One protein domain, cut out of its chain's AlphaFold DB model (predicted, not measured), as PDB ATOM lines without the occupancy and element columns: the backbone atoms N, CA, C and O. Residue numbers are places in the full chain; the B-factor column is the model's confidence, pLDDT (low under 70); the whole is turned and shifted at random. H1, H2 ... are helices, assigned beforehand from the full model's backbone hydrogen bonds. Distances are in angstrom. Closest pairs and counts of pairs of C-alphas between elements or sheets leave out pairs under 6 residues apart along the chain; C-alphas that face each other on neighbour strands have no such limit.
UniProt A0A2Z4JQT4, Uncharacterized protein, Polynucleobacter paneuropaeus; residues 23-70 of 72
ATOM      1  N   GLN A  23     -36.705  -0.924  36.264       83.75
ATOM      2  CA  GLN A  23     -36.511  -1.471  37.600       83.75
ATOM      3  C   GLN A  23     -35.047  -1.895  37.779       83.75
ATOM      4  O   GLN A  23     -34.488  -2.568  36.914       83.75
ATOM      5  N   PHE A  24     -34.436  -1.536  38.909       89.88
ATOM      6  CA  PHE A  24     -33.126  -2.082  39.266       89.88
ATOM      7  C   PHE A  24     -33.214  -3.588  39.557       89.88
ATOM      8  O   PHE A  24     -34.203  -4.024  40.166       89.88
ATOM      9  N   PRO A  25     -32.191  -4.363  39.153       94.25
ATOM     10  CA  PRO A  25     -32.136  -5.790  39.423       94.25
ATOM     11  C   PRO A  25     -32.069  -6.059  40.930       94.25
ATOM     12  O   PRO A  25     -31.628  -5.207  41.703       94.25
ATOM     13  N   LYS A  26     -32.538  -7.231  41.359       94.56
ATOM     14  CA  LYS A  26     -32.732  -7.558  42.785       94.56
ATOM     15  C   LYS A  26     -31.930  -8.764  43.247       94.56
ATOM     16  O   LYS A  26     -31.751  -8.935  44.450       94.56
ATOM     17  N   THR A  27     -31.482  -9.601  42.319       97.31
ATOM     18  CA  THR A  27     -30.804 -10.860  42.632       97.31
ATOM     19  C   THR A  27     -29.516 -11.000  41.850       97.31
ATOM     20  O   THR A  27     -29.490 -10.646  40.680       97.31
ATOM     21  N   ASN A  28     -28.456 -11.515  42.469       98.31
ATOM     22  CA  ASN A  28     -27.248 -11.891  41.735       98.31
ATOM     23  C   ASN A  28     -27.306 -13.374  41.331       98.31
ATOM     24  O   ASN A  28     -27.702 -14.213  42.143       98.31
ATOM     25  N   SER A  29     -26.886 -13.703  40.108       98.06
ATOM     26  CA  SER A  29     -26.754 -15.086  39.629       98.06
ATOM     27  C   SER A  29     -25.780 -15.922  40.460       98.06
ATOM     28  O   SER A  29     -25.940 -17.139  40.526       98.06
ATOM     29  N   ASP A  30     -24.775 -15.294  41.076       97.56
ATOM     30  CA  ASP A  30     -23.872 -15.930  42.032       97.56
ATOM     31  C   ASP A  30     -24.480 -15.858  43.451       97.56
ATOM     32  O   ASP A  30     -24.564 -14.765  44.033       97.56
ATOM     33  N   PRO A  31     -24.871 -16.997  44.060       97.62
ATOM     34  CA  PRO A  31     -25.472 -17.012  45.392       97.62
ATOM     35  C   PRO A  31     -24.573 -16.422  46.484       97.62
ATOM     36  O   PRO A  31     -25.087 -15.847  47.442       97.62
ATOM     37  N   ALA A  32     -23.243 -16.511  46.348       98.06
ATOM     38  CA  ALA A  32     -22.314 -15.924  47.314       98.06
ATOM     39  C   ALA A  32     -22.314 -14.386  47.253       98.06
ATOM     40  O   ALA A  32     -22.025 -13.711  48.246       98.06
ATOM     41  N   LYS A  33     -22.676 -13.817  46.099       97.62
ATOM     42  CA  LYS A  33     -22.769 -12.371  45.865       97.62
ATOM     43  C   LYS A  33     -24.169 -11.809  46.072       97.62
ATOM     44  O   LYS A  33     -24.307 -10.593  46.154       97.62
ATOM     45  N   ASN A  34     -25.192 -12.654  46.191       98.00
ATOM     46  CA  ASN A  34     -26.583 -12.235  46.344       98.00
ATOM     47  C   ASN A  34     -26.894 -11.718  47.765       98.00
ATOM     48  O   ASN A  34     -27.658 -12.312  48.524       98.00
ATOM     49  N   ASN A  35     -26.250 -10.619  48.153       97.88
ATOM     50  CA  ASN A  35     -26.391  -9.987  49.457       97.88
ATOM     51  C   ASN A  35     -26.286  -8.456  49.342       97.88
ATOM     52  O   ASN A  35     -25.743  -7.917  48.376       97.88
ATOM     53  N   ALA A  36     -26.780  -7.746  50.358       97.50
ATOM     54  CA  ALA A  36     -26.856  -6.284  50.345       97.50
ATOM     55  C   ALA A  36     -25.485  -5.591  50.268       97.50
ATOM     56  O   ALA A  36     -25.369  -4.518  49.679       97.50
ATOM     57  N   LYS A  37     -24.437  -6.187  50.854       98.19
ATOM     58  CA  LYS A  37     -23.092  -5.601  50.837       98.19
ATOM     59  C   LYS A  37     -22.553  -5.562  49.410       98.19
ATOM     60  O   LYS A  37     -22.146  -4.498  48.952       98.19
ATOM     61  N   THR A  38     -22.595  -6.697  48.714       98.31
ATOM     62  CA  THR A  38     -22.137  -6.780  47.326       98.31
ATOM     63  C   THR A  38     -23.003  -5.925  46.408       98.31
ATOM     64  O   THR A  38     -22.456  -5.213  45.577       98.31
ATOM     65  N   PHE A  39     -24.329  -5.913  46.607       98.06
ATOM     66  CA  PHE A  39     -25.238  -5.065  45.827       98.06
ATOM     67  C   PHE A  39     -24.839  -3.589  45.874       98.06
ATOM     68  O   PHE A  39     -24.705  -2.951  44.836       98.06
ATOM     69  N   ASN A  40     -24.629  -3.051  47.077       97.69
ATOM     70  CA  ASN A  40     -24.297  -1.639  47.250       97.69
ATOM     71  C   ASN A  40     -22.919  -1.298  46.681       97.69
ATOM     72  O   ASN A  40     -22.752  -0.234  46.098       97.69
ATOM     73  N   GLN A  41     -21.942  -2.195  46.838       98.31
ATOM     74  CA  GLN A  41     -20.617  -2.003  46.259       98.31
ATOM     75  C   GLN A  41     -20.688  -1.963  44.727       98.31
ATOM     76  O   GLN A  41     -20.237  -1.002  44.117       98.31
ATOM     77  N   ASP A  42     -21.338  -2.953  44.120       98.12
ATOM     78  CA  ASP A  42     -21.523  -3.029  42.672       98.12
ATOM     79  C   ASP A  42     -22.313  -1.838  42.112       98.12
ATOM     80  O   ASP A  42     -21.968  -1.309  41.053       98.12
ATOM     81  N   LEU A  43     -23.347  -1.394  42.833       96.38
ATOM     82  CA  LEU A  43     -24.135  -0.225  42.466       96.38
ATOM     83  C   LEU A  43     -23.294   1.053  42.503       96.38
ATOM     84  O   LEU A  43     -23.390   1.857  41.577       96.38
ATOM     85  N   ASN A  44     -22.460   1.229  43.530       96.62
ATOM     86  CA  ASN A  44     -21.576   2.386  43.641       96.62
ATOM     87  C   ASN A  44     -20.538   2.408  42.517       96.62
ATOM     88  O   ASN A  44     -20.405   3.441  41.866       96.62
ATOM     89  N   ASP A  45     -19.907   1.273  42.198       97.44
ATOM     90  CA  ASP A  45     -19.003   1.170  41.043       97.44
ATOM     91  C   ASP A  45     -19.714   1.614  39.746       97.44
ATOM     92  O   ASP A  45     -19.169   2.354  38.926       97.44
ATOM     93  N   CYS A  46     -20.967   1.186  39.552       96.06
ATOM     94  CA  CYS A  46     -21.761   1.575  38.387       96.06
ATOM     95  C   CYS A  46     -22.152   3.063  38.392       96.06
ATOM     96  O   CYS A  46     -22.278   3.661  37.321       96.06
ATOM     97  N   ILE A  47     -22.354   3.668  39.567       94.50
ATOM     98  CA  ILE A  47     -22.609   5.107  39.723       94.50
ATOM     99  C   ILE A  47     -21.345   5.915  39.420       94.50
ATOM    100  O   ILE A  47     -21.453   6.955  38.782       94.50
ATOM    101  N   GLU A  48     -20.161   5.447  39.811       94.81
ATOM    102  CA  GLU A  48     -18.893   6.127  39.515       94.81
ATOM    103  C   GLU A  48     -18.611   6.192  38.007       94.81
ATOM    104  O   GLU A  48     -18.175   7.225  37.501       94.81
ATOM    105  N   VAL A  49     -18.917   5.118  37.270       94.75
ATOM    106  CA  VAL A  49     -18.789   5.083  35.801       94.75
ATOM    107  C   VAL A  49     -19.866   5.929  35.115       94.75
ATOM    108  O   VAL A  49     -19.604   6.570  34.096       94.75
ATOM    109  N   TYR A  50     -21.080   5.935  35.666       92.75
ATOM    110  CA  TYR A  50     -22.224   6.669  35.132       92.75
ATOM    111  C   TYR A  50     -22.791   7.638  36.182       92.75
ATOM    112  O   TYR A  50     -23.876   7.380  36.726       92.75
ATOM    113  N   PRO A  51     -22.078   8.739  36.492       88.38
ATOM    114  CA  PRO A  51     -22.468   9.685  37.537       88.38
ATOM    115  C   PRO A  51     -23.795  10.365  37.203       88.38
ATOM    116  O   PRO A  51     -24.215  10.393  36.048       88.38
ATOM    117  N   ASP A  52     -24.505  10.872  38.214       78.19
ATOM    118  CA  ASP A  52     -25.812  11.488  37.975       78.19
ATOM    119  C   ASP A  52     -25.642  12.768  37.152       78.19
ATOM    120  O   ASP A  52     -25.052  13.748  37.599       78.19
ATOM    121  N   GLY A  53     -26.159  12.734  35.924       68.25
ATOM    122  CA  GLY A  53     -26.373  13.915  35.096       68.25
ATOM    123  C   GLY A  53     -27.741  14.541  35.373       68.25
ATOM    124  O   GLY A  53     -28.459  14.154  36.296       68.25
ATOM    125  N   LEU A  54     -28.158  15.487  34.530       66.38
ATOM    126  CA  LEU A  54     -29.517  16.028  34.599       66.38
ATOM    127  C   LEU A  54     -30.553  14.903  34.419       66.38
ATOM    128  O   LEU A  54     -30.484  14.135  33.465       66.38
ATOM    129  N   ALA A  55     -31.529  14.834  35.326       68.81
ATOM    130  CA  ALA A  55     -32.756  14.042  35.190       68.81
ATOM    131  C   ALA A  55     -32.588  12.520  34.956       68.81
ATOM    132  O   ALA A  55     -33.346  11.927  34.189       68.81
ATOM    133  N   GLY A  56     -31.635  11.853  35.620       73.94
ATOM    134  CA  GLY A  56     -31.583  10.379  35.634       73.94
ATOM    135  C   GLY A  56     -31.274   9.739  34.272       73.94
ATOM    136  O   GLY A  56     -31.568   8.563  34.054       73.94
ATOM    137  N   VAL A  57     -30.650  10.492  33.359       83.12
ATOM    138  CA  VAL A  57     -30.252  10.047  32.006       83.12
ATOM    139  C   VAL A  57     -29.419   8.764  31.990       83.12
ATOM    140  O   VAL A  57     -29.405   8.054  30.987       83.12
ATOM    141  N   HIS A  58     -28.755   8.456  33.106       90.94
ATOM    142  CA  HIS A  58     -27.860   7.317  33.256       90.94
ATOM    143  C   HIS A  58     -28.480   6.095  33.949       90.94
ATOM    144  O   HIS A  58     -27.812   5.072  34.102       90.94
ATOM    145  N   VAL A  59     -29.758   6.147  34.347       90.38
ATOM    146  CA  VAL A  59     -30.411   5.038  35.070       90.38
ATOM    147  C   VAL A  59     -30.374   3.736  34.263       90.38
ATOM    148  O   VAL A  59     -30.049   2.683  34.808       90.38
ATOM    149  N   LYS A  60     -30.626   3.791  32.948       91.69
ATOM    150  CA  LYS A  60     -30.572   2.598  32.082       91.69
ATOM    151  C   LYS A  60     -29.160   2.013  31.992       91.69
ATOM    152  O   LYS A  60     -29.004   0.796  32.007       91.69
ATOM    153  N   GLN A  61     -28.138   2.862  31.932       94.50
ATOM    154  CA  GLN A  61     -26.733   2.460  31.875       94.50
ATOM    155  C   GLN A  61     -26.292   1.822  33.193       94.50
ATOM    156  O   GLN A  61     -25.617   0.798  33.173       94.50
ATOM    157  N   ARG A  62     -26.742   2.356  34.335       94.56
ATOM    158  CA  ARG A  62     -26.497   1.757  35.656       94.56
ATOM    159  C   ARG A  62     -27.142   0.383  35.782       94.56
ATOM    160  O   ARG A  62     -26.476  -0.553  36.208       94.56
ATOM    161  N   ILE A  63     -28.391   0.232  35.343       95.12
ATOM    162  CA  ILE A  63     -29.067  -1.075  35.302       95.12
ATOM    163  C   ILE A  63     -28.299  -2.044  34.396       95.12
ATOM    164  O   ILE A  63     -28.022  -3.170  34.795       95.12
ATOM    165  N   SER A  64     -27.870  -1.596  33.214       95.88
ATOM    166  CA  SER A  64     -27.051  -2.419  32.319       95.88
ATOM    167  C   SER A  64     -25.708  -2.815  32.945       95.88
ATOM    168  O   SER A  64     -25.265  -3.942  32.758       95.88
ATOM    169  N   CYS A  65     -25.061  -1.918  33.690       97.44
ATOM    170  CA  CYS A  65     -23.822  -2.201  34.411       97.44
ATOM    171  C   CYS A  65     -24.035  -3.248  35.514       97.44
ATOM    172  O   CYS A  65     -23.269  -4.206  35.610       97.44
ATOM    173  N   MET A  66     -25.123  -3.130  36.280       97.88
ATOM    174  CA  MET A  66     -25.507  -4.136  37.274       97.88
ATOM    175  C   MET A  66     -25.757  -5.503  36.620       97.88
ATOM    176  O   MET A  66     -25.270  -6.515  37.122       97.88
ATOM    177  N   ASN A  67     -26.410  -5.535  35.453       97.31
ATOM    178  CA  ASN A  67     -26.615  -6.770  34.690       97.31
ATOM    179  C   ASN A  67     -25.293  -7.435  34.277       97.31
ATOM    180  O   ASN A  67     -25.168  -8.654  34.361       97.31
ATOM    181  N   LEU A  68     -24.279  -6.653  33.890       97.44
ATOM    182  CA  LEU A  68     -22.941  -7.175  33.574       97.44
ATOM    183  C   LEU A  68     -22.215  -7.738  34.806       97.44
ATOM    184  O   LEU A  68     -21.398  -8.646  34.676       97.44
ATOM    185  N   LYS A  69     -22.533  -7.234  36.002       97.50
ATOM    186  CA  LYS A  69     -22.049  -7.756  37.291       97.50
ATOM    187  C   LYS A  69     -22.855  -8.973  37.789       97.50
ATOM    188  O   LYS A  69     -22.588  -9.488  38.875       97.50
ATOM    189  N   GLY A  70     -23.807  -9.460  36.988       97.81
ATOM    190  CA  GLY A  70     -24.608 -10.654  37.264       97.81
ATOM    191  C   GLY A  70     -25.893 -10.391  38.044       97.81
ATOM    192  O   GLY A  70     -26.466 -11.335  38.578       97.81
TER     193      GLY A  70
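What this domain is: This is residues 23 to 70 of the 72 residues of an uncharacterized protein of Polynucleobacter paneuropaeus (UniProt A0A2Z4JQT4). Two helices, H1 and the shorter H2, cross steeply and run opposite ways, joined by a loop whose residues 52 to 57 stick out at one end. At the other end an unnamed stretch, residues 23 to 35, turns round near Ala 32 before H1. The printed part has 48 residues, with two named helices in the order H1, H2 and no named strand: all helix. It is a compact rod, radius of gyration of the C-alphas 10.8 A, spanning 35 by 16 by 14 A.

How they stand to each other: H1, residues 36 to 49, touches H2, residues 59 to 68, with residues 42 to 47 alone. Their closest C-alphas, those of Cys 46 and Arg 62, are 5.5 A apart. The tilt is steep, 59 degrees, opposite ways. In both, every O i to N i+4 pair is within hydrogen-bond range.

Where its parts are: H1 is 20.1 A long, from C-alpha 36 at (-26.856, -6.284, 50.345). H2 is 14.4 A long, ending at C-alpha 68, (-22.941, -7.175, 33.574).

The domain as a whole: The C-alphas farthest apart, of Ala 32 and Leu 54, are 35.1 A apart. The printed part has no cut. The link from H1 to H2 is short. Residues 53 to 55 have pLDDT under 70.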